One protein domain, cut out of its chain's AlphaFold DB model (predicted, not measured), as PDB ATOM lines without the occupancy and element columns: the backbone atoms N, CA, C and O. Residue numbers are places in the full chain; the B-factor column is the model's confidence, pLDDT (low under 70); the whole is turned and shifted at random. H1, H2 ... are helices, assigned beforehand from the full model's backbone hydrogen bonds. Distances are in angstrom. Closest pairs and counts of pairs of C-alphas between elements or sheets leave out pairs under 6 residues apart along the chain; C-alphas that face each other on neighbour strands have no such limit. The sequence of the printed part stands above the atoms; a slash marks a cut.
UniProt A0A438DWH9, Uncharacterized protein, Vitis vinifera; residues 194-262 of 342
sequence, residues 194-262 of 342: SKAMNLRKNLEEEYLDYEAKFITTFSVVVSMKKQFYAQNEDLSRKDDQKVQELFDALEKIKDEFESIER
ATOM      1  N   SER A 194      36.420 -11.071 -73.362       64.44
ATOM      2  CA  SER A 194      35.222 -10.736 -72.576       64.44
ATOM      3  C   SER A 194      34.442 -11.977 -72.108       64.44
ATOM      4  O   SER A 194      33.984 -12.011 -70.966       64.44
ATOM      5  N   LYS A 195      34.322 -13.032 -72.928       62.28
ATOM      6  CA  LYS A 195      33.682 -14.302 -72.527       62.28
ATOM      7  C   LYS A 195      34.548 -15.081 -71.543       62.28
ATOM      8  O   LYS A 195      34.025 -15.576 -70.548       62.28
ATOM      9  N   ALA A 196      35.856 -15.139 -71.792       61.69
ATOM     10  CA  ALA A 196      36.808 -15.787 -70.892       61.69
ATOM     11  C   ALA A 196      36.843 -15.107 -69.509       61.69
ATOM     12  O   ALA A 196      36.836 -15.795 -68.491       61.69
ATOM     13  N   MET A 197      36.786 -13.769 -69.457       63.84
ATOM     14  CA  MET A 197      36.717 -13.015 -68.199       63.84
ATOM     15  C   MET A 197      35.391 -13.210 -67.452       63.84
ATOM     16  O   MET A 197      35.405 -13.329 -66.231       63.84
ATOM     17  N   ASN A 198      34.251 -13.289 -68.152       69.62
ATOM     18  CA  ASN A 198      32.962 -13.578 -67.509       69.62
ATOM     19  C   ASN A 198      32.909 -15.007 -66.938       69.62
ATOM     20  O   ASN A 198      32.418 -15.203 -65.831       69.62
ATOM     21  N   LEU A 199      33.461 -15.997 -67.652       76.50
ATOM     22  CA  LEU A 199      33.545 -17.378 -67.164       76.50
ATOM     23  C   LEU A 199      34.460 -17.484 -65.937       76.50
ATOM     24  O   LEU A 199      34.105 -18.129 -64.955       76.50
ATOM     25  N   ARG A 200      35.614 -16.808 -65.974       78.12
ATOM     26  CA  ARG A 200      36.538 -16.749 -64.841       78.12
ATOM     27  C   ARG A 200      35.891 -16.106 -63.620       78.12
ATOM     28  O   ARG A 200      35.983 -16.666 -62.538       78.12
ATOM     29  N   LYS A 201      35.182 -14.988 -63.796       80.44
ATOM     30  CA  LYS A 201      34.485 -14.312 -62.697       80.44
ATOM     31  C   LYS A 201      33.444 -15.220 -62.024       80.44
ATOM     32  O   LYS A 201      33.402 -15.283 -60.804       80.44
ATOM     33  N   ASN A 202      32.659 -15.967 -62.803       82.38
ATOM     34  CA  ASN A 202      31.686 -16.915 -62.246       82.38
ATOM     35  C   ASN A 202      32.370 -18.051 -61.462       82.38
ATOM     36  O   ASN A 202      31.932 -18.394 -60.370       82.38
ATOM     37  N   LEU A 203      33.475 -18.600 -61.984       82.75
ATOM     38  CA  LEU A 203      34.240 -19.653 -61.303       82.75
ATOM     39  C   LEU A 203      34.911 -19.157 -60.013       82.75
ATOM     40  O   LEU A 203      34.974 -19.894 -59.035       82.75
ATOM     41  N   GLU A 204      35.409 -17.920 -59.997       83.81
ATOM     42  CA  GLU A 204      35.975 -17.300 -58.794       83.81
ATOM     43  C   GLU A 204      34.895 -17.053 -57.721       83.81
ATOM     44  O   GLU A 204      35.153 -17.257 -56.538       83.81
ATOM     45  N   GLU A 205      33.674 -16.676 -58.113       85.75
ATOM     46  CA  GLU A 205      32.540 -16.520 -57.190       85.75
ATOM     47  C   GLU A 205      32.090 -17.865 -56.592       85.75
ATOM     48  O   GLU A 205      31.925 -17.973 -55.376       85.75
ATOM     49  N   GLU A 206      31.972 -18.912 -57.416       85.69
ATOM     50  CA  GLU A 206      31.674 -20.269 -56.938       85.69
ATOM     51  C   GLU A 206      32.779 -20.804 -56.011       85.69
ATOM     52  O   GLU A 206      32.476 -21.401 -54.976       85.69
ATOM     53  N   TYR A 207      34.056 -20.551 -56.326       86.00
ATOM     54  CA  TYR A 207      35.183 -20.919 -55.462       86.00
ATOM     55  C   TYR A 207      35.050 -20.300 -54.065       86.00
ATOM     56  O   TYR A 207      35.197 -21.008 -53.070       86.00
ATOM     57  N   LEU A 208      34.733 -19.003 -53.983       87.06
ATOM     58  CA  LEU A 208      34.571 -18.293 -52.710       87.06
ATOM     59  C   LEU A 208      33.395 -18.827 -51.883       87.06
ATOM     60  O   LEU A 208      33.507 -18.951 -50.662       87.06
ATOM     61  N   ASP A 209      32.281 -19.176 -52.527       88.44
ATOM     62  CA  ASP A 209      31.134 -19.789 -51.852       88.44
ATOM     63  C   ASP A 209      31.493 -21.164 -51.254       88.44
ATOM     64  O   ASP A 209      31.198 -21.443 -50.087       88.44
ATOM     65  N   TYR A 210      32.195 -22.015 -52.011       86.56
ATOM     66  CA  TYR A 210      32.660 -23.310 -51.509       86.56
ATOM     67  C   TYR A 210      33.752 -23.179 -50.434       86.56
ATOM     68  O   TYR A 210      33.710 -23.909 -49.442       86.56
ATOM     69  N   GLU A 211      34.680 -22.227 -50.565       85.19
ATOM     70  CA  GLU A 211      35.701 -21.917 -49.553       85.19
ATOM     71  C   GLU A 211      35.048 -21.483 -48.230       85.19
ATOM     72  O   GLU A 211      35.368 -22.022 -47.168       85.19
ATOM     73  N   ALA A 212      34.052 -20.591 -48.284       88.50
ATOM     74  CA  ALA A 212      33.292 -20.175 -47.108       88.50
ATOM     75  C   ALA A 212      32.566 -21.356 -46.437       88.50
ATOM     76  O   ALA A 212      32.583 -21.482 -45.207       88.50
ATOM     77  N   LYS A 213      31.965 -22.264 -47.217       87.62
ATOM     78  CA  LYS A 213      31.347 -23.499 -46.697       87.62
ATOM     79  C   LYS A 213      32.371 -24.420 -46.026       87.62
ATOM     80  O   LYS A 213      32.077 -25.000 -44.982       87.62
ATOM     81  N   PHE A 214      33.580 -24.529 -46.570       83.94
ATOM     82  CA  PHE A 214      34.639 -25.359 -45.991       83.94
ATOM     83  C   PHE A 214      35.163 -24.776 -44.667       83.94
ATOM     84  O   PHE A 214      35.210 -25.466 -43.648       83.94
ATOM     85  N   ILE A 215      35.430 -23.466 -44.636       85.31
ATOM     86  CA  ILE A 215      35.867 -22.741 -43.430       85.31
ATOM     87  C   ILE A 215      34.808 -22.813 -42.321       85.31
ATOM     88  O   ILE A 215      35.120 -23.089 -41.159       85.31
ATOM     89  N   THR A 216      33.537 -22.587 -42.661       87.62
ATOM     90  CA  THR A 216      32.435 -22.680 -41.689       87.62
ATOM     91  C   THR A 216      32.287 -24.093 -41.127       87.62
ATOM     92  O   THR A 216      32.067 -24.235 -39.925       87.62
ATOM     93  N   THR A 217      32.497 -25.130 -41.939       87.12
ATOM     94  CA  THR A 217      32.461 -26.535 -41.492       87.12
ATOM     95  C   THR A 217      33.554 -26.833 -40.469       87.12
ATOM     96  O   THR A 217      33.260 -27.360 -39.395       87.12
ATOM     97  N   PHE A 218      34.799 -26.418 -40.721       87.31
ATOM     98  CA  PHE A 218      35.873 -26.568 -39.733       87.31
ATOM     99  C   PHE A 218      35.610 -25.783 -38.444       87.31
ATOM    100  O   PHE A 218      35.890 -26.274 -37.352       87.31
ATOM    101  N   SER A 219      35.011 -24.593 -38.533       87.12
ATOM    102  CA  SER A 219      34.608 -23.817 -37.352       87.12
ATOM    103  C   SER A 219      33.554 -24.546 -36.498       87.12
ATOM    104  O   SER A 219      33.638 -24.571 -35.262       87.12
ATOM    105  N   VAL A 220      32.589 -25.212 -37.143       88.88
ATOM    106  CA  VAL A 220      31.598 -26.065 -36.467       88.88
ATOM    107  C   VAL A 220      32.280 -27.255 -35.792       88.88
ATOM    108  O   VAL A 220      32.032 -27.504 -34.614       88.88
ATOM    109  N   VAL A 221      33.192 -27.935 -36.486       87.75
ATOM    110  CA  VAL A 221      33.974 -29.058 -35.941       87.75
ATOM    111  C   VAL A 221      34.776 -28.642 -34.707       87.75
ATOM    112  O   VAL A 221      34.755 -29.339 -33.695       87.75
ATOM    113  N   VAL A 222      35.454 -27.494 -34.749       85.62
ATOM    114  CA  VAL A 222      36.197 -26.950 -33.600       85.62
ATOM    115  C   VAL A 222      35.251 -26.675 -32.426       85.62
ATOM    116  O   VAL A 222      35.576 -26.963 -31.269       85.62
ATOM    117  N   SER A 223      34.050 -26.171 -32.711       84.44
ATOM    118  CA  SER A 223      33.012 -25.954 -31.697       84.44
ATOM    119  C   SER A 223      32.508 -27.274 -31.097       84.44
ATOM    120  O   SER A 223      32.346 -27.361 -29.879       84.44
ATOM    121  N   MET A 224      32.329 -28.319 -31.914       86.25
ATOM    122  CA  MET A 224      31.951 -29.669 -31.472       86.25
ATOM    123  C   MET A 224      33.039 -30.312 -30.610       86.25
ATOM    124  O   MET A 224      32.742 -30.817 -29.531       86.25
ATOM    125  N   LYS A 225      34.307 -30.221 -31.032       85.44
ATOM    126  CA  LYS A 225      35.477 -30.673 -30.266       85.44
ATOM    127  C   LYS A 225      35.469 -30.054 -28.869       85.44
ATOM    128  O   LYS A 225      35.572 -30.757 -27.868       85.44
ATOM    129  N   LYS A 226      35.237 -28.740 -28.782       84.69
ATOM    130  CA  LYS A 226      35.138 -28.022 -27.504       84.69
ATOM    131  C   LYS A 226      33.969 -28.500 -26.634       84.69
ATOM    132  O   LYS A 226      34.143 -28.644 -25.427       84.69
ATOM    133  N   GLN A 227      32.793 -28.731 -27.219       79.44
ATOM    134  CA  GLN A 227      31.623 -29.228 -26.484       79.44
ATOM    135  C   GLN A 227      31.830 -30.651 -25.959       79.44
ATOM    136  O   GLN A 227      31.465 -30.932 -24.821       79.44
ATOM    137  N   PHE A 228      32.462 -31.517 -26.753       79.94
ATOM    138  CA  PHE A 228      32.782 -32.888 -26.367       79.94
ATOM    139  C   PHE A 228      33.695 -32.915 -25.133       79.94
ATOM    140  O   PHE A 228      33.369 -33.544 -24.131       79.94
ATOM    141  N   TYR A 229      34.782 -32.137 -25.140       76.56
ATOM    142  CA  TYR A 229      35.675 -32.051 -23.978       76.56
ATOM    143  C   TYR A 229      35.050 -31.346 -22.765       76.56
ATOM    144  O   TYR A 229      35.444 -31.631 -21.640       76.56
ATOM    145  N   ALA A 230      34.063 -30.465 -22.961       73.94
ATOM    146  CA  ALA A 230      33.346 -29.817 -21.860       73.94
ATOM    147  C   ALA A 230      32.295 -30.723 -21.183       73.94
ATOM    148  O   ALA A 230      31.949 -30.483 -20.032       73.94
ATOM    149  N   GLN A 231      31.758 -31.731 -21.883       63.91
ATOM    150  CA  GLN A 231      30.774 -32.677 -21.333       63.91
ATOM    151  C   GLN A 231      31.401 -33.921 -20.684       63.91
ATOM    152  O   GLN A 231      30.762 -34.547 -19.841       63.91
ATOM    153  N   ASN A 232      32.629 -34.284 -21.057       57.75
ATOM    154  CA  ASN A 232      33.233 -35.578 -20.720       57.75
ATOM    155  C   ASN A 232      34.111 -35.584 -19.457       57.75
ATOM    156  O   ASN A 232      34.850 -36.543 -19.247       57.75
ATOM    157  N   GLU A 233      34.023 -34.567 -18.594       54.94
ATOM    158  CA  GLU A 233      34.796 -34.524 -17.340       54.94
ATOM    159  C   GLU A 233      34.459 -35.698 -16.386       54.94
ATOM    160  O   GLU A 233      35.297 -36.058 -15.565       54.94
ATOM    161  N   ASP A 234      33.306 -36.373 -16.557       49.69
ATOM    162  CA  ASP A 234      32.822 -37.423 -15.638       49.69
ATOM    163  C   ASP A 234      32.491 -38.806 -16.250       49.69
ATOM    164  O   ASP A 234      32.194 -39.742 -15.507       49.69
ATOM    165  N   LEU A 235      32.523 -39.010 -17.577       48.66
ATOM    166  CA  LEU A 235      32.020 -40.258 -18.193       48.66
ATOM    167  C   LEU A 235      32.912 -40.793 -19.319       48.66
ATOM    168  O   LEU A 235      32.464 -40.917 -20.457       48.66
ATOM    169  N   SER A 236      34.154 -41.172 -19.003       48.84
ATOM    170  CA  SER A 236      35.038 -41.730 -20.027       48.84
ATOM    171  C   SER A 236      34.721 -43.197 -20.366       48.84
ATOM    172  O   SER A 236      34.743 -44.082 -19.503       48.84
ATOM    173  N   ARG A 237      34.419 -43.474 -21.640       55.94
ATOM    174  CA  ARG A 237      34.200 -44.817 -22.211       55.94
ATOM    175  C   ARG A 237      35.125 -45.031 -23.410       55.94
ATOM    176  O   ARG A 237      35.625 -44.102 -24.018       55.94
ATOM    177  N   LYS A 238      35.318 -46.293 -23.803       56.88
ATOM    178  CA  LYS A 238      36.213 -46.732 -24.898       56.88
ATOM    179  C   LYS A 238      35.965 -46.047 -26.261       56.88
ATOM    180  O   LYS A 238      36.832 -46.109 -27.129       56.88
ATOM    181  N   ASP A 239      34.804 -45.425 -26.445       63.28
ATOM    182  CA  ASP A 239      34.455 -44.649 -27.638       63.28
ATOM    183  C   ASP A 239      35.204 -43.304 -27.707       63.28
ATOM    184  O   ASP A 239      35.447 -42.811 -28.805       63.28
ATOM    185  N   ASP A 240      35.675 -42.766 -26.576       74.38
ATOM    186  CA  ASP A 240      36.391 -41.484 -26.509       74.38
ATOM    187  C   ASP A 240      37.694 -41.500 -27.310       74.38
ATOM    188  O   ASP A 240      38.023 -40.525 -27.980       74.38
ATOM    189  N   GLN A 241      38.396 -42.639 -27.308       82.38
ATOM    190  CA  GLN A 241      39.642 -42.820 -28.055       82.38
ATOM    191  C   GLN A 241      39.421 -42.672 -29.567       82.38
ATOM    192  O   GLN A 241      40.192 -42.003 -30.248       82.38
ATOM    193  N   LYS A 242      38.341 -43.259 -30.099       84.88
ATOM    194  CA  LYS A 242      38.019 -43.171 -31.531       84.88
ATOM    195  C   LYS A 242      37.579 -41.764 -31.925       84.88
ATOM    196  O   LYS A 242      37.931 -41.291 -33.000       84.88
ATOM    197  N   VAL A 243      36.800 -41.099 -31.070       84.56
ATOM    198  CA  VAL A 243      36.375 -39.710 -31.310       84.56
ATOM    199  C   VAL A 243      37.592 -38.782 -31.301       84.56
ATOM    200  O   VAL A 243      37.704 -37.910 -32.159       84.56
ATOM    201  N   GLN A 244      38.540 -39.005 -30.392       86.56
ATOM    202  CA  GLN A 244      39.789 -38.253 -30.353       86.56
ATOM    203  C   GLN A 244      40.621 -38.453 -31.629       86.56
ATOM    204  O   GLN A 244      41.010 -37.468 -32.249       86.56
ATOM    205  N   GLU A 245      40.791 -39.697 -32.086       89.00
ATOM    206  CA  GLU A 245      41.474 -40.004 -33.353       89.00
ATOM    207  C   GLU A 245      40.820 -39.306 -34.558       89.00
ATOM    208  O   GLU A 245      41.521 -38.796 -35.432       89.00
ATOM    209  N   LEU A 246      39.483 -39.229 -34.598       89.31
ATOM    210  CA  LEU A 246      38.752 -38.504 -35.643       89.31
ATOM    211  C   LEU A 246      39.004 -36.995 -35.584       89.31
ATOM    212  O   LEU A 246      39.220 -36.374 -36.625       89.31
ATOM    213  N   PHE A 247      38.995 -36.398 -34.390       89.06
ATOM    214  CA  PHE A 247      39.308 -34.978 -34.239       89.06
ATOM    215  C   PHE A 247      40.754 -34.661 -34.616       89.06
ATOM    216  O   PHE A 247      40.997 -33.605 -35.196       89.06
ATOM    217  N   ASP A 248      41.695 -35.553 -34.319       90.00
ATOM    218  CA  ASP A 248      43.099 -35.387 -34.688       90.00
ATOM    219  C   ASP A 248      43.295 -35.530 -36.205       90.00
ATOM    220  O   ASP A 248      43.992 -34.723 -36.821       90.00
ATOM    221  N   ALA A 249      42.622 -36.496 -36.840       91.44
ATOM    222  CA  ALA A 249      42.623 -36.638 -38.296       91.44
ATOM    223  C   ALA A 249      42.017 -35.410 -38.997       91.44
ATOM    224  O   ALA A 249      42.526 -34.967 -40.024       91.44
ATOM    225  N   LEU A 250      40.952 -34.839 -38.435       88.31
ATOM    226  CA  LEU A 250      40.284 -33.671 -39.001       88.31
ATOM    227  C   LEU A 250      41.082 -32.376 -38.799       88.31
ATOM    228  O   LEU A 250      41.098 -31.535 -39.694       88.31
ATOM    229  N   GLU A 251      41.791 -32.240 -37.675       89.06
ATOM    230  CA  GLU A 251      42.770 -31.164 -37.470       89.06
ATOM    231  C   GLU A 251      43.910 -31.277 -38.490       89.06
ATOM    232  O   GLU A 251      44.267 -30.292 -39.125       89.06
ATOM    233  N   LYS A 252      44.400 -32.496 -38.748       92.31
ATOM    234  CA  LYS A 252      45.414 -32.733 -39.778       92.31
ATOM    235  C   LYS A 252      44.932 -32.321 -41.176       92.31
ATOM    236  O   LYS A 252      45.666 -31.651 -41.892       92.31
ATOM    237  N   ILE A 253      43.705 -32.686 -41.561       87.75
ATOM    238  CA  ILE A 253      43.117 -32.275 -42.853       87.75
ATOM    239  C   ILE A 253      42.967 -30.751 -42.924       87.75
ATOM    240  O   ILE A 253      43.216 -30.159 -43.972       87.75
ATOM    241  N   LYS A 254      42.575 -30.105 -41.821       86.94
ATOM    242  CA  LYS A 254      42.491 -28.644 -41.734       86.94
ATOM    243  C   LYS A 254      43.858 -27.992 -41.948       86.94
ATOM    244  O   LYS A 254      43.962 -27.078 -42.757       86.94
ATOM    245  N   ASP A 255      44.898 -28.487 -41.284       87.06
ATOM    246  CA  ASP A 255      46.260 -27.962 -41.424       87.06
ATOM    247  C   ASP A 255      46.811 -28.179 -42.848       87.06
ATOM    248  O   ASP A 255      47.471 -27.302 -43.409       87.06
ATOM    249  N   GLU A 256      46.504 -29.327 -43.469       88.19
ATOM    250  CA  GLU A 256      46.825 -29.601 -44.876       88.19
ATOM    251  C   GLU A 256      46.093 -28.630 -45.815       88.19
ATOM    252  O   GLU A 256      46.717 -28.079 -46.720       88.19
ATOM    253  N   PHE A 257      44.805 -28.365 -45.576       83.38
ATOM    254  CA  PHE A 257      44.018 -27.404 -46.353       83.38
ATOM    255  C   PHE A 257      44.565 -25.976 -46.234       83.38
ATOM    256  O   PHE A 257      44.737 -25.304 -47.248       83.38
ATOM    257  N   GLU A 258      44.902 -25.527 -45.023       84.00
ATOM    258  CA  GLU A 258      45.508 -24.208 -44.777       84.00
ATOM    259  C   GLU A 258      46.909 -24.067 -45.407       84.00
ATOM    260  O   GLU A 258      47.363 -22.951 -45.666       84.00
ATOM    261  N   SER A 259      47.588 -25.187 -45.677       86.25
ATOM    262  CA  SER A 259      48.901 -25.220 -46.332       86.25
ATOM    263  C   SER A 259      48.831 -25.159 -47.865       86.25
ATOM    264  O   SER A 259      49.852 -24.889 -48.501       86.25
ATOM    265  N   ILE A 260      47.669 -25.425 -48.479       81.69
ATOM    266  CA  ILE A 260      47.493 -25.335 -49.937       81.69
ATOM    267  C   ILE A 260      47.531 -23.862 -50.354       81.69
ATOM    268  O   ILE A 260      46.837 -23.014 -49.795       81.69
ATOM    269  N   GLU A 261      48.339 -23.547 -51.370       77.00
ATOM    270  CA  GLU A 261      48.439 -22.187 -51.895       77.00
ATOM    271  C   GLU A 261      47.109 -21.753 -52.532       77.00
ATOM    272  O   GLU A 261      46.607 -22.369 -53.475       77.00
ATOM    273  N   ARG A 262      46.531 -20.675 -51.994       79.38
ATOM    274  CA  ARG A 262      45.256 -20.118 -52.453       79.38
ATOM    275  C   ARG A 262      45.401 -19.536 -53.872       79.38
ATOM    276  O   ARG A 262      46.337 -18.768 -54.105       79.38
TER     277      ARG A 262
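This is residues 194 to 262 of the 342 residues of an uncharacterized protein of Vitis vinifera (UniProt A0A438DWH9). One long helix, H1, makes the longest axis, and a shorter helix, H2, folds back beside its later part at a slight slant, joined to it by a loop at one end. The two helices meet loosely, and residues 194 to 213 of H1 stick out free of H2. The printed part has 69 residues with two named helices, H1 then H2, and no named strand; its class is all helix. It is extended, with a radius of gyration of the C-alphas of 18.0 A, and its outline is a rod spanning 63 by 18 by 14 A.

H1 is residues 194 to 231, 55.9 A from first to last C-alpha, beginning at C-alpha 194 at (35.222, -10.736, -72.576) and ending at C-alpha 231 at (30.774, -32.677, -21.333). H2 is residues 239 to 259, 30.6 A long by the same measure, and ends at C-alpha 259 at (48.901, -25.220, -46.332).

H1 and H2 are close but not clearly touching, with 2 pairs of C-alphas within 8 A. Their closest C-alphas, those of Lys 225 and Phe 247, are 7.0 A apart. They run opposite ways at a shallow tilt of 31 degrees, and their centres are 17.7 A apart. In H1 and H2 every O i to N i+4 pair is within hydrogen-bond range.

The two C-alphas farthest apart, those of Ser 194 and Asp 234, are 62.9 A apart. Residues 194 to 213, which belong to H1, and residues 233 to 239 stand free. Without them the body has 42 residues and spans 37 by 19 by 10 A. The printed part has no cut, and the link from H1 to H2, 7 residues, is short. The mean pLDDT of the printed part is 79.6, with residues 194 to 198 and 231 to 239 under 70.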